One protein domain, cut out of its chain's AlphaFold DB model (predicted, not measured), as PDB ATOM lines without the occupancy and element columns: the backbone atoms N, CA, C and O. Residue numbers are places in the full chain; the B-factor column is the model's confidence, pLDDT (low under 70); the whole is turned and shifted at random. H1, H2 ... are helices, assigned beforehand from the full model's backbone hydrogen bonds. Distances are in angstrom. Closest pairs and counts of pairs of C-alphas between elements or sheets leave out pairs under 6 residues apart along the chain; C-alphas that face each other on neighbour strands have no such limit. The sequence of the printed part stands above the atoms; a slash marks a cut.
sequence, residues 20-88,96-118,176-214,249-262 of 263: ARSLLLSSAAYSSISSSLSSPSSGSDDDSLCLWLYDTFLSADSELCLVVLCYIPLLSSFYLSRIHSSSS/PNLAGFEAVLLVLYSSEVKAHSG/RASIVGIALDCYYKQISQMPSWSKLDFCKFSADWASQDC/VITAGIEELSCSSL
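What this domain is: This is residues 20 to 88, 96 to 118, 176 to 214 and 249 to 262 of the 263 residues of an uncharacterized protein of Coffea canephora (UniProt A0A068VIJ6). A set of helices with H5 and H7 at its core is crossed by the longest helix, H6, which packs steeply across H7 and has H3 side by side with residues 100 to 108 of it. H5 and H7 run in opposite directions; H8 and the last part of H2 pack on H5, and H9 packs on the first part of H7. The short helices H4 and H1 sit together at one end, H4 folding back from H3. The printed part has 145 residues with nine named helices, H1 to H9 in chain order, and no named strand; its class is all helix. It is compact, with a radius of gyration of the C-alphas of 14.6 A, and rounded, spanning 40 by 36 by 29 A.

Where its parts are: H6, residues 99 to 116, is 25.2 A long and starts at C-alpha 99, (21.860, 59.550, 13.088). H3 is residues 48 to 57, 14.2 A. H7, residues 176 to 189, is 20.0 A, and H5, residues 72 to 85, 19.7 A. H8, residues 196 to 210, measures 20.9 A; H2, residues 27 to 38, 16.2 A. H9, residues 249 to 260, is 15.6 A long and ends at C-alpha 260, (1.873, 59.839, 7.259). H4 is residues 62 to 69, and H1 residues 20 to 24, from C-alpha 20 at (28.669, 34.715, 14.239).

How they stand to each other: H6 touches H3 with residues 100 to 108 alone, the same way at a shallow tilt of 8 degrees; the closest C-alphas, of Tyr 54 and Val 104, are 5.1 A apart. H6 touches H7 with residues 105 to 112 alone, at a steep tilt of 65 degrees, closest at C-alphas 108 and 183, 5.7 A. H5 and H7 are the hub, touching three helices each. They touch each other at a shallow tilt of 20 degrees, opposite ways, closest at C-alphas 76 and 180, 6.4 A. H5 also touches H8, closest at C-alphas 73 and 202, 5.1 A, and H2, closest at C-alphas 38 and 78, 7.0 A. H7 touches H9 with residues 177 to 181 alone, closest at C-alphas 177 and 254, 5.7 A. H3 and H4 form a helical hairpin, closest at C-alphas 57 and 65, 4.9 A. H4 touches H1, closest at C-alphas 24 and 67, 5.1 A. H6 and H8 are apart. In each of the nine helices every O i to N i+4 pair is within hydrogen-bond range.

The domain as a whole: The C-alphas farthest apart, of Ser 22 and Leu 262, are 42.8 A apart. Residues 89 to 95, 119 to 175 and 215 to 248 are not printed; the C-alpha gaps across these cuts are 12.3 A, 19.0 A and 13.3 A. Of the links that are printed whole, none is long. Residues 86 to 88, 211 to 214 and 249 to 262 have pLDDT under 70.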
ATOM      1  N   ALA A  20      29.795  33.890  14.699       92.06
ATOM      2  CA  ALA A  20      28.669  34.715  14.239       92.06
ATOM      3  C   ALA A  20      27.321  33.986  14.370       92.06
ATOM      4  O   ALA A  20      26.354  34.527  14.901       92.06
ATOM      5  N   ARG A  21      27.279  32.702  13.997       92.00
ATOM      6  CA  ARG A  21      26.072  31.879  14.133       92.00
ATOM      7  C   ARG A  21      25.705  31.608  15.590       92.00
ATOM      8  O   ARG A  21      24.528  31.599  15.939       92.00
ATOM      9  N   SER A  22      26.703  31.406  16.452       93.62
ATOM     10  CA  SER A  22      26.465  31.275  17.893       93.62
ATOM     11  C   SER A  22      25.899  32.561  18.494       93.62
ATOM     12  O   SER A  22      25.066  32.483  19.392       93.62
ATOM     13  N   LEU A  23      26.339  33.728  18.013       94.50
ATOM     14  CA  LEU A  23      25.819  35.024  18.438       94.50
ATOM     15  C   LEU A  23      24.371  35.226  17.968       94.50
ATOM     16  O   LEU A  23      23.527  35.582  18.782       94.50
ATOM     17  N   LEU A  24      24.068  34.908  16.703       95.31
ATOM     18  CA  LEU A  24      22.715  34.981  16.130       95.31
ATOM     19  C   LEU A  24      21.692  34.148  16.918       95.31
ATOM     20  O   LEU A  24      20.551  34.562  17.100       95.31
ATOM     21  N   LEU A  25      22.095  32.961  17.375       95.25
ATOM     22  CA  LEU A  25      21.229  32.039  18.115       95.25
ATOM     23  C   LEU A  25      21.231  32.293  19.633       95.25
ATOM     24  O   LEU A  25      20.488  31.638  20.367       95.25
ATOM     25  N   SER A  26      22.049  33.229  20.119       96.00
ATOM     26  CA  SER A  26      22.148  33.546  21.541       96.00
ATOM     27  C   SER A  26      21.007  34.461  21.974       96.00
ATOM     28  O   SER A  26      21.050  35.678  21.810       96.00
ATOM     29  N   SER A  27      20.000  33.858  22.604       95.50
ATOM     30  CA  SER A  27      18.898  34.567  23.261       95.50
ATOM     31  C   SER A  27      19.372  35.664  24.220       95.50
ATOM     32  O   SER A  27      18.875  36.784  24.168       95.50
ATOM     33  N   ALA A  28      20.355  35.358  25.072       95.62
ATOM     34  CA  ALA A  28      20.849  36.305  26.064       95.62
ATOM     35  C   ALA A  28      21.482  37.536  25.400       95.62
ATOM     36  O   ALA A  28      21.219  38.660  25.822       95.62
ATOM     37  N   ALA A  29      22.262  37.327  24.330       95.56
ATOM     38  CA  ALA A  29      22.840  38.429  23.566       95.56
ATOM     39  C   ALA A  29      21.743  39.277  22.912       95.56
ATOM     40  O   ALA A  29      21.779  40.501  23.027       95.56
ATOM     41  N   TYR A  30      20.743  38.623  22.311       96.31
ATOM     42  CA  TYR A  30      19.591  39.299  21.725       96.31
ATOM     43  C   TYR A  30      18.854  40.158  22.751       96.31
ATOM     44  O   TYR A  30      18.704  41.354  22.542       96.31
ATOM     45  N   SER A  31      18.480  39.608  23.907       96.50
ATOM     46  CA  SER A  31      17.794  40.369  24.956       96.50
ATOM     47  C   SER A  31      18.608  41.565  25.463       96.50
ATOM     48  O   SER A  31      18.040  42.638  25.662       96.50
ATOM     49  N   SER A  32      19.924  41.419  25.647       96.75
ATOM     50  CA  SER A  32      20.787  42.529  26.076       96.75
ATOM     51  C   SER A  32      20.884  43.636  25.024       96.75
ATOM     52  O   SER A  32      20.742  44.811  25.364       96.75
ATOM     53  N   ILE A  33      21.084  43.279  23.752       96.69
ATOM     54  CA  ILE A  33      21.182  44.245  22.649       96.69
ATOM     55  C   ILE A  33      19.836  44.942  22.431       96.69
ATOM     56  O   ILE A  33      19.785  46.168  22.383       96.69
ATOM     57  N   SER A  34      18.734  44.192  22.397       96.00
ATOM     58  CA  SER A  34      17.383  44.744  22.263       96.00
ATOM     59  C   SER A  34      17.038  45.699  23.406       96.00
ATOM     60  O   SER A  34      16.479  46.769  23.166       96.00
ATOM     61  N   SER A  35      17.429  45.370  24.645       96.44
ATOM     62  CA  SER A  35      17.274  46.279  25.785       96.44
ATOM     63  C   SER A  35      18.079  47.568  25.599       96.44
ATOM     64  O   SER A  35      17.571  48.642  25.914       96.44
ATOM     65  N   SER A  36      19.303  47.486  25.072       96.56
ATOM     66  CA  SER A  36      20.126  48.666  24.783       96.56
ATOM     67  C   SER A  36      19.488  49.551  23.706       96.56
ATOM     68  O   SER A  36      19.363  50.756  23.909       96.56
ATOM     69  N   LEU A  37      19.004  48.956  22.609       95.56
ATOM     70  CA  LEU A  37      18.323  49.671  21.518       95.56
ATOM     71  C   LEU A  37      17.027  50.356  21.981       95.56
ATOM     72  O   LEU A  37      16.684  51.443  21.513       95.56
ATOM     73  N   SER A  38      16.320  49.752  22.940       94.06
ATOM     74  CA  SER A  38      15.085  50.314  23.501       94.06
ATOM     75  C   SER A  38      15.301  51.586  24.329       94.06
ATOM     76  O   SER A  38      14.357  52.360  24.498       94.06
ATOM     77  N   SER A  39      16.534  51.852  24.789       92.75
ATOM     78  CA  SER A  39      16.865  53.061  25.553       92.75
ATOM     79  C   SER A  39      16.523  54.329  24.761       92.75
ATOM     80  O   SER A  39      16.927  54.424  23.601       92.75
ATOM     81  N   PRO A  40      15.869  55.343  25.366       88.38
ATOM     82  CA  PRO A  40      15.529  56.598  24.689       88.38
ATOM     83  C   PRO A  40      16.725  57.332  24.072       88.38
ATOM     84  O   PRO A  40      16.546  58.089  23.125       88.38
ATOM     85  N   SER A  41      17.929  57.111  24.608       86.88
ATOM     86  CA  SER A  41      19.179  57.704  24.124       86.88
ATOM     87  C   SER A  41      19.843  56.926  22.985       86.88
ATOM     88  O   SER A  41      20.838  57.394  22.449       86.88
ATOM     89  N   SER A  42      19.362  55.725  22.650       93.19
ATOM     90  CA  SER A  42      19.953  54.926  21.573       93.19
ATOM     91  C   SER A  42      19.625  55.522  20.201       93.19
ATOM     92  O   SER A  42      18.585  56.158  20.012       93.19
ATOM     93  N   GLY A  43      20.508  55.296  19.235       91.69
ATOM     94  CA  GLY A  43      20.350  55.763  17.865       91.69
ATOM     95  C   GLY A  43      20.960  57.131  17.585       91.69
ATOM     96  O   GLY A  43      20.900  57.555  16.437       91.69
ATOM     97  N   SER A  44      21.572  57.799  18.565       92.06
ATOM     98  CA  SER A  44      22.353  59.022  18.344       92.06
ATOM     99  C   SER A  44      23.620  58.761  17.516       92.06
ATOM    100  O   SER A  44      23.983  57.620  17.228       92.06
ATOM    101  N   ASP A  45      24.291  59.830  17.090       91.06
ATOM    102  CA  ASP A  45      25.544  59.780  16.324       91.06
ATOM    103  C   ASP A  45      26.716  59.155  17.098       91.06
ATOM    104  O   ASP A  45      27.624  58.590  16.489       91.06
ATOM    105  N   ASP A  46      26.684  59.214  18.427       91.62
ATOM    106  CA  ASP A  46      27.686  58.651  19.331       91.62
ATOM    107  C   ASP A  46      27.326  57.252  19.873       91.62
ATOM    108  O   ASP A  46      28.055  56.696  20.702       91.62
ATOM    109  N   ASP A  47      26.234  56.642  19.398       95.25
ATOM    110  CA  ASP A  47      25.815  55.314  19.844       95.25
ATOM    111  C   ASP A  47      26.770  54.220  19.327       95.25
ATOM    112  O   ASP A  47      26.696  53.752  18.185       95.25
ATOM    113  N   SER A  48      27.652  53.767  20.221       96.38
ATOM    114  CA  SER A  48      28.619  52.695  19.955       96.38
ATOM    115  C   SER A  48      27.990  51.385  19.466       96.38
ATOM    116  O   SER A  48      28.634  50.652  18.715       96.38
ATOM    117  N   LEU A  49      26.743  51.081  19.845       96.69
ATOM    118  CA  LEU A  49      26.048  49.887  19.374       96.69
ATOM    119  C   LEU A  49      25.611  50.052  17.918       96.69
ATOM    120  O   LEU A  49      25.755  49.119  17.130       96.69
ATOM    121  N   CYS A  50      25.126  51.236  17.542       97.00
ATOM    122  CA  CYS A  50      24.788  51.545  16.152       97.00
ATOM    123  C   CYS A  50      26.031  51.518  15.259       97.00
ATOM    124  O   CYS A  50      25.989  50.931  14.178       97.00
ATOM    125  N   LEU A  51      27.149  52.073  15.738       96.88
ATOM    126  CA  LEU A  51      28.435  51.982  15.049       96.88
ATOM    127  C   LEU A  51      28.880  50.523  14.885       96.88
ATOM    128  O   LEU A  51      29.246  50.109  13.788       96.88
ATOM    129  N   TRP A  52      28.782  49.721  15.949       96.88
ATOM    130  CA  TRP A  52      29.107  48.300  15.874       96.88
ATOM    131  C   TRP A  52      28.233  47.577  14.847       96.88
ATOM    132  O   TRP A  52      28.771  46.842  14.027       96.88
ATOM    133  N   LEU A  53      26.915  47.805  14.831       97.38
ATOM    134  CA  LEU A  53      26.003  47.212  13.844       97.38
ATOM    135  C   LEU A  53      26.350  47.636  12.408       97.38
ATOM    136  O   LEU A  53      26.339  46.799  11.505       97.38
ATOM    137  N   TYR A  54      26.692  48.909  12.208       97.38
ATOM    138  CA  TYR A  54      27.113  49.456  10.920       97.38
ATOM    139  C   TYR A  54      28.387  48.771  10.401       97.38
ATOM    140  O   TYR A  54      28.376  48.197   9.310       97.38
ATOM    141  N   ASP A  55      29.455  48.753  11.202       97.06
ATOM    142  CA  ASP A  55      30.735  48.137  10.830       97.06
ATOM    143  C   ASP A  55      30.594  46.621  10.630       97.06
ATOM    144  O   ASP A  55      31.180  46.032   9.720       97.06
ATOM    145  N   THR A  56      29.763  45.988  11.458       96.38
ATOM    146  CA  THR A  56      29.461  44.554  11.405       96.38
ATOM    147  C   THR A  56      28.776  44.177  10.092       96.38
ATOM    148  O   THR A  56      29.126  43.159   9.498       96.38
ATOM    149  N   PHE A  57      27.847  45.001   9.596       96.44
ATOM    150  CA  PHE A  57      27.178  44.767   8.314       96.44
ATOM    151  C   PHE A  57      28.092  45.007   7.104       96.44
ATOM    152  O   PHE A  57      27.922  44.373   6.065       96.44
ATOM    153  N   LEU A  58      29.078  45.900   7.230       95.50
ATOM    154  CA  LEU A  58      30.091  46.123   6.193       95.50
ATOM    155  C   LEU A  58      31.119  44.986   6.081       95.50
ATOM    156  O   LEU A  58      31.905  44.962   5.131       95.50
ATOM    157  N   SER A  59      31.124  44.049   7.028       93.31
ATOM    158  CA  SER A  59      31.959  42.854   6.960       93.31
ATOM    159  C   SER A  59      31.615  41.989   5.742       93.31
ATOM    160  O   SER A  59      30.474  41.914   5.297       93.31
ATOM    161  N   ALA A  60      32.607  41.263   5.224       87.19
ATOM    162  CA  ALA A  60      32.402  40.286   4.151       87.19
ATOM    163  C   ALA A  60      31.746  38.971   4.636       87.19
ATOM    164  O   ALA A  60      31.467  38.091   3.822       87.19
ATOM    165  N   ASP A  61      31.535  38.805   5.948       93.50
ATOM    166  CA  ASP A  61      30.952  37.597   6.542       93.50
ATOM    167  C   ASP A  61      29.415  37.636   6.520       93.50
ATOM    168  O   ASP A  61      28.777  38.362   7.285       93.50
ATOM    169  N   SER A  62      28.809  36.785   5.687       92.12
ATOM    170  CA  SER A  62      27.353  36.683   5.553       92.12
ATOM    171  C   SER A  62      26.640  36.284   6.847       92.12
ATOM    172  O   SER A  62      25.533  36.756   7.093       92.12
ATOM    173  N   GLU A  63      27.238  35.428   7.687       93.62
ATOM    174  CA  GLU A  63      26.618  35.028   8.960       93.62
ATOM    175  C   GLU A  63      26.605  36.195   9.948       93.62
ATOM    176  O   GLU A  63      25.698  36.308  10.771       93.62
ATOM    177  N   LEU A  64      27.595  37.083   9.858       94.12
ATOM    178  CA  LEU A  64      27.665  38.280  10.679       94.12
ATOM    179  C   LEU A  64      26.651  39.339  10.208       94.12
ATOM    180  O   LEU A  64      25.983  39.958  11.035       94.12
ATOM    181  N   CYS A  65      26.424  39.457   8.896       95.81
ATOM    182  CA  CYS A  65      25.328  40.270   8.367       95.81
ATOM    183  C   CYS A  65      23.957  39.772   8.853       95.81
ATOM    184  O   CYS A  65      23.102  40.593   9.180       95.81
ATOM    185  N   LEU A  66      23.745  38.453   8.982       96.50
ATOM    186  CA  LEU A  66      22.507  37.906   9.564       96.50
ATOM    187  C   LEU A  66      22.294  38.359  11.016       96.50
ATOM    188  O   LEU A  66      21.152  38.599  11.408       96.50
ATOM    189  N   VAL A  67      23.370  38.507  11.801       97.00
ATOM    190  CA  VAL A  67      23.291  39.054  13.166       97.00
ATOM    191  C   VAL A  67      22.778  40.488  13.143       97.00
ATOM    192  O   VAL A  67      21.934  40.828  13.956       97.00
ATOM    193  N   VAL A  68      23.233  41.330  12.214       97.62
ATOM    194  CA  VAL A  68      22.713  42.705  12.104       97.62
ATOM    195  C   VAL A  68      21.254  42.694  11.664       97.62
ATOM    196  O   VAL A  68      20.416  43.356  12.276       97.62
ATOM    197  N   LEU A  69      20.936  41.891  10.643       97.44
ATOM    198  CA  LEU A  69      19.590  41.789  10.086       97.44
ATOM    199  C   LEU A  69      18.548  41.391  11.140       97.44
ATOM    200  O   LEU A  69      17.430  41.898  11.091       97.44
ATOM    201  N   CYS A  70      18.895  40.557  12.126       97.00
ATOM    202  CA  CYS A  70      17.938  40.128  13.150       97.00
ATOM    203  C   CYS A  70      17.459  41.260  14.083       97.00
ATOM    204  O   CYS A  70      16.397  41.124  14.693       97.00
ATOM    205  N   TYR A  71      18.177  42.387  14.160       97.25
ATOM    206  CA  TYR A  71      17.764  43.567  14.933       97.25
ATOM    207  C   TYR A  71      17.054  44.631  14.092       97.25
ATOM    208  O   TYR A  71      16.557  45.606  14.650       97.25
ATOM    209  N   ILE A  72      16.963  44.468  12.771       97.38
ATOM    210  CA  ILE A  72      16.343  45.471  11.896       97.38
ATOM    211  C   ILE A  72      14.862  45.693  12.193       97.38
ATOM    212  O   ILE A  72      14.484  46.857  12.290       97.38
ATOM    213  N   PRO A  73      14.036  44.666  12.466       94.94
ATOM    214  CA  PRO A  73      12.666  44.896  12.917       94.94
ATOM    215  C   PRO A  73      12.562  45.815  14.147       94.94
ATOM    216  O   PRO A  73      11.741  46.729  14.173       94.94
ATOM    217  N   LEU A  74      13.428  45.605  15.146       95.00
ATOM    218  CA  LEU A  74      13.499  46.426  16.360       95.00
ATOM    219  C   LEU A  74      13.965  47.850  16.056       95.00
ATOM    220  O   LEU A  74      13.352  48.815  16.505       95.00
ATOM    221  N   LEU A  75      15.050  47.979  15.292       95.81
ATOM    222  CA  LEU A  75      15.640  49.266  14.946       95.81
ATOM    223  C   LEU A  75      14.657  50.110  14.130       95.81
ATOM    224  O   LEU A  75      14.442  51.272  14.459       95.81
ATOM    225  N   SER A  76      14.005  49.520  13.123       95.00
ATOM    226  CA  SER A  76      12.955  50.174  12.338       95.00
ATOM    227  C   SER A  76      11.786  50.624  13.214       95.00
ATOM    228  O   SER A  76      11.340  51.762  13.072       95.00
ATOM    229  N   SER A  77      11.344  49.775  14.150       92.25
ATOM    230  CA  SER A  77      10.301  50.107  15.126       92.25
ATOM    231  C   SER A  77      10.655  51.347  15.949       92.25
ATOM    232  O   SER A  77       9.967  52.368  15.879       92.25
ATOM    233  N   PHE A  78      11.785  51.302  16.663       93.19
ATOM    234  CA  PHE A  78      12.215  52.410  17.513       93.19
ATOM    235  C   PHE A  78      12.494  53.685  16.720       93.19
ATOM    236  O   PHE A  78      12.155  54.773  17.187       93.19
ATOM    237  N   TYR A  79      13.078  53.564  15.527       93.69
ATOM    238  CA  TYR A  79      13.339  54.696  14.647       93.69
ATOM    239  C   TYR A  79      12.044  55.428  14.281       93.69
ATOM    240  O   TYR A  79      11.933  56.624  14.558       93.69
ATOM    241  N   LEU A  80      11.034  54.733  13.739       89.94
ATOM    242  CA  LEU A  80       9.784  55.397  13.349       89.94
ATOM    243  C   LEU A  80       9.024  55.950  14.556       89.94
ATOM    244  O   LEU A  80       8.594  57.105  14.522       89.94
ATOM    245  N   SER A  81       8.927  55.192  15.654       88.56
ATOM    246  CA  SER A  81       8.246  55.667  16.864       88.56
ATOM    247  C   SER A  81       8.877  56.946  17.423       88.56
ATOM    248  O   SER A  81       8.159  57.871  17.808       88.56
ATOM    249  N   ARG A  82      10.212  57.045  17.455       89.25
ATOM    250  CA  ARG A  82      10.912  58.211  18.027       89.25
ATOM    251  C   ARG A  82      10.805  59.451  17.154       89.25
ATOM    252  O   ARG A  82      10.617  60.544  17.688       89.25
ATOM    253  N   ILE A  83      10.861  59.295  15.833       87.38
ATOM    254  CA  ILE A  83      10.671  60.423  14.913       87.38
ATOM    255  C   ILE A  83       9.290  61.052  15.107       87.38
ATOM    256  O   ILE A  83       9.179  62.273  15.144       87.38
ATOM    257  N   HIS A  84       8.256  60.228  15.284       75.62
ATOM    258  CA  HIS A  84       6.877  60.699  15.410       75.62
ATOM    259  C   HIS A  84       6.566  61.233  16.824       75.62
ATOM    260  O   HIS A  84       5.785  62.170  16.977       75.62
ATOM    261  N   SER A  85       7.230  60.718  17.866       72.25
ATOM    262  CA  SER A  85       7.022  61.142  19.266       72.25
ATOM    263  C   SER A  85       7.529  62.557  19.589       72.25
ATOM    264  O   SER A  85       7.229  63.107  20.646       72.25
ATOM    265  N   SER A  86       8.307  63.165  18.694       56.88
ATOM    266  CA  SER A  86       9.000  64.438  18.947       56.88
ATOM    267  C   SER A  86       8.121  65.675  18.731       56.88
ATOM    268  O   SER A  86       8.519  66.788  19.071       56.88
ATOM    269  N   SER A  87       6.899  65.489  18.223       49.06
ATOM    270  CA  SER A  87       6.003  66.589  17.857       49.06
ATOM    271  C   SER A  87       5.176  67.162  19.021       49.06
ATOM    272  O   SER A  87       4.469  68.147  18.818       49.06
ATOM    273  N   SER A  88       5.227  66.583  20.230       48.47
ATOM    274  CA  SER A  88       4.208  66.866  21.261       48.47
ATOM    275  C   SER A  88       4.670  67.639  22.504       48.47
ATOM    276  O   SER A  88       3.807  68.195  23.179       48.47
ATOM    277  N   PRO A  96      14.703  64.425  17.293       76.56
ATOM    278  CA  PRO A  96      15.523  63.473  18.017       76.56
ATOM    279  C   PRO A  96      16.758  63.178  17.162       76.56
ATOM    280  O   PRO A  96      16.657  62.970  15.951       76.56
ATOM    281  N   ASN A  97      17.938  63.177  17.776       87.44
ATOM    282  CA  ASN A  97      19.150  62.766  17.082       87.44
ATOM    283  C   ASN A  97      19.118  61.242  16.899       87.44
ATOM    284  O   ASN A  97      19.302  60.504  17.863       87.44
ATOM    285  N   LEU A  98      18.834  60.794  15.674       93.19
ATOM    286  CA  LEU A  98      18.718  59.380  15.301       93.19
ATOM    287  C   LEU A  98      19.746  58.977  14.229       93.19
ATOM    288  O   LEU A  98      19.543  58.005  13.497       93.19
ATOM    289  N   ALA A  99      20.846  59.728  14.124       94.25
ATOM    290  CA  ALA A  99      21.860  59.550  13.088       94.25
ATOM    291  C   ALA A  99      22.491  58.143  13.081       94.25
ATOM    292  O   ALA A  99      22.788  57.615  12.010       94.25
ATOM    293  N   GLY A 100      22.650  57.505  14.244       96.06
ATOM    294  CA  GLY A 100      23.140  56.131  14.362       96.06
ATOM    295  C   GLY A 100      22.176  55.108  13.755       96.06
ATOM    296  O   GLY A 100      22.598  54.245  12.984       96.06
ATOM    297  N   PHE A 101      20.870  55.230  14.021       96.88
ATOM    298  CA  PHE A 101      19.860  54.376  13.376       96.88
ATOM    299  C   PHE A 101      19.794  54.622  11.870       96.88
ATOM    300  O   PHE A 101      19.739  53.673  11.085       96.88
ATOM    301  N   GLU A 102      19.850  55.886  11.456       96.62
ATOM    302  CA  GLU A 102      19.858  56.260  10.044       96.62
ATOM    303  C   GLU A 102      21.073  55.699   9.310       96.62
ATOM    304  O   GLU A 102      20.918  55.201   8.198       96.62
ATOM    305  N   ALA A 103      22.255  55.695   9.929       97.12
ATOM    306  CA  ALA A 103      23.459  55.111   9.346       97.12
ATOM    307  C   ALA A 103      23.302  53.604   9.081       97.12
ATOM    308  O   ALA A 103      23.639  53.135   7.989       97.12
ATOM    309  N   VAL A 104      22.743  52.849  10.036       97.88
ATOM    310  CA  VAL A 104      22.502  51.401   9.886       97.88
ATOM    311  C   VAL A 104      21.460  51.119   8.793       97.88
ATOM    312  O   VAL A 104      21.657  50.258   7.937       97.88
ATOM    313  N   LEU A 105      20.360  51.874   8.761       97.69
ATOM    314  CA  LEU A 105      19.339  51.721   7.718       97.69
ATOM    315  C   LEU A 105      19.876  52.104   6.332       97.69
ATOM    316  O   LEU A 105      19.590  51.439   5.336       97.69
ATOM    317  N   LEU A 106      20.688  53.158   6.259       96.94
ATOM    318  CA  LEU A 106      21.243  53.652   5.007       96.94
ATOM    319  C   LEU A 106      22.299  52.708   4.427       96.94
ATOM    320  O   LEU A 106      22.380  52.582   3.203       96.94
ATOM    321  N   VAL A 107      23.092  52.022   5.261       97.38
ATOM    322  CA  VAL A 107      24.068  51.040   4.762       97.38
ATOM    323  C   VAL A 107      23.378  49.821   4.148       97.38
ATOM    324  O   VAL A 107      23.783  49.387   3.069       97.38
ATOM    325  N   LEU A 108      22.282  49.351   4.754       96.81
ATOM    326  CA  LEU A 108      21.429  48.284   4.214       96.81
ATOM    327  C   LEU A 108      20.771  48.690   2.897       96.81
ATOM    328  O   LEU A 108      20.790  47.952   1.914       96.81
ATOM    329  N   TYR A 109      20.226  49.904   2.847       96.12
ATOM    330  CA  TYR A 109      19.672  50.444   1.614       96.12
ATOM    331  C   TYR A 109      20.736  50.522   0.511       96.12
ATOM    332  O   TYR A 109      20.517  50.100  -0.623       96.12
ATOM    333  N   SER A 110      21.925  51.020   0.850       95.38
ATOM    334  CA  SER A 110      23.030  51.184  -0.095       95.38
ATOM    335  C   SER A 110      23.564  49.853  -0.623       95.38
ATOM    336  O   SER A 110      23.989  49.794  -1.779       95.38
ATOM    337  N   SER A 111      23.563  48.784   0.183       94.75
ATOM    338  CA  SER A 111      23.936  47.452  -0.302       94.75
ATOM    339  C   SER A 111      22.929  46.924  -1.319       94.75
ATOM    340  O   SER A 111      23.345  46.416  -2.358       94.75
ATOM    341  N   GLU A 112      21.628  47.124  -1.090       93.00
ATOM    342  CA  GLU A 112      20.595  46.695  -2.042       93.00
ATOM    343  C   GLU A 112      20.607  47.524  -3.326       93.00
ATOM    344  O   GLU A 112      20.513  46.967  -4.418       93.00
ATOM    345  N   VAL A 113      20.824  48.841  -3.244       93.88
ATOM    346  CA  VAL A 113      21.005  49.689  -4.437       93.88
ATOM    347  C   VAL A 113      22.142  49.158  -5.314       93.88
ATOM    348  O   VAL A 113      21.997  49.062  -6.535       93.88
ATOM    349  N   LYS A 114      23.270  48.771  -4.700       92.56
ATOM    350  CA  LYS A 114      24.406  48.168  -5.415       92.56
ATOM    351  C   LYS A 114      24.038  46.808  -6.007       92.56
ATOM    352  O   LYS A 114      24.360  46.560  -7.166       92.56
ATOM    353  N   ALA A 115      23.339  45.959  -5.253       89.88
ATOM    354  CA  ALA A 115      22.896  44.647  -5.723       89.88
ATOM    355  C   ALA A 115      21.943  44.750  -6.929       89.88
ATOM    356  O   ALA A 115      22.043  43.957  -7.863       89.88
ATOM    357  N   HIS A 116      21.074  45.763  -6.955       85.06
ATOM    358  CA  HIS A 116      20.127  45.991  -8.046       85.06
ATOM    359  C   HIS A 116      20.764  46.639  -9.283       85.06
ATOM    360  O   HIS A 116      20.196  46.548 -10.368       85.06
ATOM    361  N   SER A 117      21.927  47.293  -9.163       84.56
ATOM    362  CA  SER A 117      22.634  47.938 -10.290       84.56
ATOM    363  C   SER A 117      21.759  48.897 -11.126       84.56
ATOM    364  O   SER A 117      21.984  49.071 -12.323       84.56
ATOM    365  N   GLY A 118      20.739  49.509 -10.514       79.62
ATOM    366  CA  GLY A 118      19.770  50.376 -11.203       79.62
ATOM    367  C   GLY A 118      18.734  49.640 -12.066       79.62
ATOM    368  O   GLY A 118      18.035  50.276 -12.853       79.62
ATOM    369  N   ARG A 176      12.261  58.128   3.551       92.44
ATOM    370  CA  ARG A 176      12.374  57.383   4.810       92.44
ATOM    371  C   ARG A 176      11.624  56.057   4.754       92.44
ATOM    372  O   ARG A 176      12.214  55.025   5.051       92.44
ATOM    373  N   ALA A 177      10.369  56.088   4.312       90.06
ATOM    374  CA  ALA A 177       9.540  54.894   4.156       90.06
ATOM    375  C   ALA A 177      10.192  53.866   3.219       90.06
ATOM    376  O   ALA A 177      10.279  52.689   3.548       90.06
ATOM    377  N   SER A 178      10.735  54.326   2.086       92.00
ATOM    378  CA  SER A 178      11.439  53.462   1.133       92.00
ATOM    379  C   SER A 178      12.717  52.869   1.732       92.00
ATOM    380  O   SER A 178      12.946  51.672   1.597       92.00
ATOM    381  N   ILE A 179      13.528  53.667   2.432       95.19
ATOM    382  CA  ILE A 179      14.769  53.201   3.068       95.19
ATOM    383  C   ILE A 179      14.470  52.141   4.135       95.19
ATOM    384  O   ILE A 179      15.067  51.065   4.117       95.19
ATOM    385  N   VAL A 180      13.518  52.419   5.029       95.56
ATOM    386  CA  VAL A 180      13.091  51.481   6.078       95.56
ATOM    387  C   VAL A 180      12.481  50.219   5.466       95.56
ATOM    388  O   VAL A 180      12.820  49.116   5.884       95.56
ATOM    389  N   GLY A 181      11.639  50.364   4.440       93.00
ATOM    390  CA  GLY A 181      11.019  49.245   3.734       93.00
ATOM    391  C   GLY A 181      12.040  48.305   3.094       93.00
ATOM    392  O   GLY A 181      11.940  47.095   3.258       93.00
ATOM    393  N   ILE A 182      13.071  48.844   2.436       94.81
ATOM    394  CA  ILE A 182      14.157  48.032   1.867       94.81
ATOM    395  C   ILE A 182      14.978  47.342   2.962       94.81
ATOM    396  O   ILE A 182      15.325  46.175   2.812       94.81
ATOM    397  N   ALA A 183      15.248  48.006   4.088       96.62
ATOM    398  CA  ALA A 183      15.925  47.359   5.213       96.62
ATOM    399  C   ALA A 183      15.111  46.171   5.772       96.62
ATOM    400  O   ALA A 183      15.673  45.111   6.058       96.62
ATOM    401  N   LEU A 184      13.786  46.314   5.877       95.56
ATOM    402  CA  LEU A 184      12.885  45.226   6.270       95.56
ATOM    403  C   LEU A 184      12.806  44.118   5.206       95.56
ATOM    404  O   LEU A 184      12.751  42.942   5.564       95.56
ATOM    405  N   ASP A 185      12.874  44.455   3.916       93.75
ATOM    406  CA  ASP A 185      12.970  43.470   2.830       93.75
ATOM    407  C   ASP A 185      14.266  42.642   2.926       93.75
ATOM    408  O   ASP A 185      14.230  41.419   2.781       93.75
ATOM    409  N   CYS A 186      15.403  43.255   3.285       94.94
ATOM    410  CA  CYS A 186      16.649  42.524   3.560       94.94
ATOM    411  C   CYS A 186      16.485  41.488   4.679       94.94
ATOM    412  O   CYS A 186      16.980  40.363   4.568       94.94
ATOM    413  N   TYR A 187      15.779  41.852   5.752       96.62
ATOM    414  CA  TYR A 187      15.434  40.919   6.825       96.62
ATOM    415  C   TYR A 187      14.512  39.801   6.315       96.62
ATOM    416  O   TYR A 187      14.775  38.620   6.558       96.62
ATOM    417  N   TYR A 188      13.473  40.153   5.555       94.31
ATOM    418  CA  TYR A 188      12.499  39.204   5.018       94.31
ATOM    419  C   TYR A 188      13.128  38.181   4.061       94.31
ATOM    420  O   TYR A 188      12.861  36.984   4.179       94.31
ATOM    421  N   LYS A 189      14.056  38.602   3.192       94.25
ATOM    422  CA  LYS A 189      14.853  37.710   2.325       94.25
ATOM    423  C   LYS A 189      15.583  36.613   3.107       94.25
ATOM    424  O   LYS A 189      15.859  35.547   2.560       94.25
ATOM    425  N   GLN A 190      15.874  36.854   4.385       96.06
ATOM    426  CA  GLN A 190      16.573  35.930   5.273       96.06
ATOM    427  C   GLN A 190      15.680  35.350   6.379       96.06
ATOM    428  O   GLN A 190      16.188  34.701   7.294       96.06
ATOM    429  N   ILE A 191      14.354  35.512   6.292       94.06
ATOM    430  CA  ILE A 191      13.406  35.144   7.353       94.06
ATOM    431  C   ILE A 191      13.534  33.682   7.801       94.06
ATOM    432  O   ILE A 191      13.393  33.373   8.984       94.06
ATOM    433  N   SER A 192      13.859  32.756   6.896       95.94
ATOM    434  CA  SER A 192      14.045  31.336   7.228       95.94
ATOM    435  C   SER A 192      15.216  31.097   8.188       95.94
ATOM    436  O   SER A 192      15.162  30.173   8.996       95.94
ATOM    437  N   GLN A 193      16.232  31.960   8.148       95.31
ATOM    438  CA  GLN A 193      17.437  31.880   8.973       95.31
ATOM    439  C   GLN A 193      17.302  32.634  10.303       95.31
ATOM    440  O   GLN A 193      18.114  32.434  11.206       95.31
ATOM    441  N   MET A 194      16.278  33.482  10.439       96.31
ATOM    442  CA  MET A 194      16.104  34.339  11.610       96.31
ATOM    443  C   MET A 194      15.601  33.557  12.833       96.31
ATOM    444  O   MET A 194      14.719  32.691  12.703       96.31
ATOM    445  N   PRO A 195      16.124  33.859  14.035       95.81
ATOM    446  CA  PRO A 195      15.689  33.221  15.270       95.81
ATOM    447  C   PRO A 195      14.245  33.639  15.618       95.81
ATOM    448  O   PRO A 195      13.785  34.719  15.247       95.81
ATOM    449  N   SER A 196      13.507  32.782  16.334       95.69
ATOM    450  CA  SER A 196      12.075  32.988  16.640       95.69
ATOM    451  C   SER A 196      11.778  34.308  17.362       95.69
ATOM    452  O   SER A 196      10.809  34.976  17.041       95.69
ATOM    453  N   TRP A 197      12.640  34.705  18.291       94.12
ATOM    454  CA  TRP A 197      12.630  35.959  19.053       94.12
ATOM    455  C   TRP A 197      12.524  37.193  18.144       94.12
ATOM    456  O   TRP A 197      11.619  38.003  18.310       94.12
ATOM    457  N   SER A 198      13.389  37.273  17.129       95.56
ATOM    458  CA  SER A 198      13.402  38.362  16.143       95.56
ATOM    459  C   SER A 198      12.121  38.393  15.304       95.56
ATOM    460  O   SER A 198      11.532  39.452  15.092       95.56
ATOM    461  N   LYS A 199      11.609  37.216  14.920       95.12
ATOM    462  CA  LYS A 199      10.321  37.085  14.218       95.12
ATOM    463  C   LYS A 199       9.151  37.558  15.072       95.12
ATOM    464  O   LYS A 199       8.295  38.278  14.574       95.12
ATOM    465  N   LEU A 200       9.120  37.166  16.345       93.62
ATOM    466  CA  LEU A 200       8.071  37.576  17.276       93.62
ATOM    467  C   LEU A 200       8.069  39.088  17.476       93.62
ATOM    468  O   LEU A 200       7.001  39.690  17.473       93.62
ATOM    469  N   ASP A 201       9.240  39.706  17.615       92.00
ATOM    470  CA  ASP A 201       9.334  41.159  17.741       92.00
ATOM    471  C   ASP A 201       8.897  41.865  16.450       92.00
ATOM    472  O   ASP A 201       8.119  42.813  16.517       92.00
ATOM    473  N   PHE A 202       9.273  41.349  15.274       92.88
ATOM    474  CA  PHE A 202       8.754  41.850  13.997       92.88
ATOM    475  C   PHE A 202       7.220  41.809  13.924       92.88
ATOM    476  O   PHE A 202       6.601  42.795  13.526       92.88
ATOM    477  N   CYS A 203       6.600  40.701  14.343       89.94
ATOM    478  CA  CYS A 203       5.143  40.574  14.381       89.94
ATOM    479  C   CYS A 203       4.501  41.581  15.341       89.94
ATOM    480  O   CYS A 203       3.525  42.222  14.964       89.94
ATOM    481  N   LYS A 204       5.052  41.745  16.553       87.88
ATOM    482  CA  LYS A 204       4.540  42.717  17.533       87.88
ATOM    483  C   LYS A 204       4.564  44.132  16.968       87.88
ATOM    484  O   LYS A 204       3.535  44.787  16.958       87.88
ATOM    485  N   PHE A 205       5.697  44.567  16.420       85.50
ATOM    486  CA  PHE A 205       5.805  45.924  15.883       85.50
ATOM    487  C   PHE A 205       4.940  46.146  14.649       85.50
ATOM    488  O   PHE A 205       4.368  47.219  14.488       85.50
ATOM    489  N   SER A 206       4.800  45.123  13.805       85.38
ATOM    490  CA  SER A 206       3.896  45.186  12.657       85.38
ATOM    491  C   SER A 206       2.437  45.323  13.105       85.38
ATOM    492  O   SER A 206       1.698  46.112  12.524       85.38
ATOM    493  N   ALA A 207       2.028  44.601  14.156       81.88
ATOM    494  CA  ALA A 207       0.703  44.742  14.758       81.88
ATOM    495  C   ALA A 207       0.516  46.128  15.394       81.88
ATOM    496  O   ALA A 207      -0.504  46.773  15.161       81.88
ATOM    497  N   ASP A 208       1.516  46.622  16.128       80.25
ATOM    498  CA  ASP A 208       1.477  47.946  16.745       80.25
ATOM    499  C   ASP A 208       1.291  49.040  15.688       80.25
ATOM    500  O   ASP A 208       0.418  49.887  15.854       80.25
ATOM    501  N   TRP A 209       2.040  48.998  14.580       76.56
ATOM    502  CA  TRP A 209       1.919  49.966  13.484       76.56
ATOM    503  C   TRP A 209       0.588  49.851  12.740       76.56
ATOM    504  O   TRP A 209      -0.083  50.861  12.557       76.56
ATOM    505  N   ALA A 210       0.154  48.638  12.387       77.25
ATOM    506  CA  ALA A 210      -1.143  48.437  11.736       77.25
ATOM    507  C   ALA A 210      -2.324  48.862  12.633       77.25
ATOM    508  O   ALA A 210      -3.396  49.209  12.142       77.25
ATOM    509  N   SER A 211      -2.139  48.848  13.958       67.12
ATOM    510  CA  SER A 211      -3.167  49.222  14.937       67.12
ATOM    511  C   SER A 211      -3.170  50.703  15.334       67.12
ATOM    512  O   SER A 211      -4.034  51.100  16.123       67.12
ATOM    513  N   GLN A 212      -2.204  51.510  14.879       63.84
ATOM    514  CA  GLN A 212      -2.129  52.926  15.264       63.84
ATOM    515  C   GLN A 212      -3.224  53.760  14.590       63.84
ATOM    516  O   GLN A 212      -3.804  54.608  15.265       63.84
ATOM    517  N   ASP A 213      -3.594  53.427  13.348       60.06
ATOM    518  CA  ASP A 213      -4.562  54.199  12.555       60.06
ATOM    519  C   ASP A 213      -5.759  53.375  12.025       60.06
ATOM    520  O   ASP A 213      -6.583  53.906  11.282       60.06
ATOM    521  N   CYS A 214      -5.930  52.097  12.420       55.12
ATOM    522  CA  CYS A 214      -7.105  51.319  11.991       55.12
ATOM    523  C   CYS A 214      -8.346  51.599  12.860       55.12
ATOM    524  O   CYS A 214      -8.348  51.258  14.048       55.12
ATOM    525  N   VAL A 249       1.092  43.677   2.966       39.66
ATOM    526  CA  VAL A 249       1.191  44.540   4.156       39.66
ATOM    527  C   VAL A 249       2.448  45.411   4.135       39.66
ATOM    528  O   VAL A 249       2.374  46.571   4.517       39.66
ATOM    529  N   ILE A 250       3.589  44.917   3.640       44.03
ATOM    530  CA  ILE A 250       4.808  45.737   3.502       44.03
ATOM    531  C   ILE A 250       4.622  46.789   2.399       44.03
ATOM    532  O   ILE A 250       5.005  47.940   2.582       44.03
ATOM    533  N   THR A 251       3.985  46.433   1.278       38.09
ATOM    534  CA  THR A 251       3.749  47.378   0.171       38.09
ATOM    535  C   THR A 251       2.674  48.412   0.532       38.09
ATOM    536  O   THR A 251       2.887  49.603   0.315       38.09
ATOM    537  N   ALA A 252       1.570  47.988   1.157       35.12
ATOM    538  CA  ALA A 252       0.524  48.884   1.661       35.12
ATOM    539  C   ALA A 252       1.020  49.749   2.831       35.12
ATOM    540  O   ALA A 252       0.714  50.933   2.886       35.12
ATOM    541  N   GLY A 253       1.858  49.197   3.713       39.69
ATOM    542  CA  GLY A 253       2.498  49.940   4.799       39.69
ATOM    543  C   GLY A 253       3.489  50.994   4.296       39.69
ATOM    544  O   GLY A 253       3.596  52.058   4.892       39.69
ATOM    545  N   ILE A 254       4.177  50.763   3.170       45.62
ATOM    546  CA  ILE A 254       5.023  51.781   2.519       45.62
ATOM    547  C   ILE A 254       4.170  52.899   1.889       45.62
ATOM    548  O   ILE A 254       4.578  54.062   1.945       45.62
ATOM    549  N   GLU A 255       2.992  52.590   1.332       33.78
ATOM    550  CA  GLU A 255       2.043  53.607   0.844       33.78
ATOM    551  C   GLU A 255       1.393  54.402   1.992       33.78
ATOM    552  O   GLU A 255       1.310  55.628   1.903       33.78
ATOM    553  N   GLU A 256       1.030  53.765   3.111       35.62
ATOM    554  CA  GLU A 256       0.537  54.467   4.308       35.62
ATOM    555  C   GLU A 256       1.623  55.315   4.977       35.62
ATOM    556  O   GLU A 256       1.367  56.467   5.318       35.62
ATOM    557  N   LEU A 257       2.870  54.835   5.057       40.59
ATOM    558  CA  LEU A 257       4.008  55.642   5.517       40.59
ATOM    559  C   LEU A 257       4.276  56.845   4.599       40.59
ATOM    560  O   LEU A 257       4.755  57.883   5.063       40.59
ATOM    561  N   SER A 258       3.952  56.740   3.304       32.62
ATOM    562  CA  SER A 258       3.960  57.891   2.397       32.62
ATOM    563  C   SER A 258       2.840  58.883   2.724       32.62
ATOM    564  O   SER A 258       3.035  60.079   2.523       32.62
ATOM    565  N   CYS A 259       1.697  58.425   3.239       29.42
ATOM    566  CA  CYS A 259       0.588  59.283   3.648       29.42
ATOM    567  C   CYS A 259       0.874  59.975   4.994       29.42
ATOM    568  O   CYS A 259       0.662  61.179   5.112       29.42
ATOM    569  N   SER A 260       1.465  59.268   5.964       35.03
ATOM    570  CA  SER A 260       1.873  59.839   7.259       35.03
ATOM    571  C   SER A 260       3.086  60.771   7.157       35.03
ATOM    572  O   SER A 260       3.260  61.635   8.005       35.03
ATOM    573  N   SER A 261       3.928  60.634   6.123       32.47
ATOM    574  CA  SER A 261       5.049  61.554   5.866       32.47
ATOM    575  C   SER A 261       4.645  62.827   5.100       32.47
ATOM    576  O   SER A 261       5.511  63.679   4.863       32.47
ATOM    577  N   LEU A 262       3.378  62.946   4.681       29.44
ATOM    578  CA  LEU A 262       2.806  64.145   4.052       29.44
ATOM    579  C   LEU A 262       2.006  65.032   5.028       29.44
ATOM    580  O   LEU A 262       1.536  66.091   4.604       29.44
TER     581      LEU A 262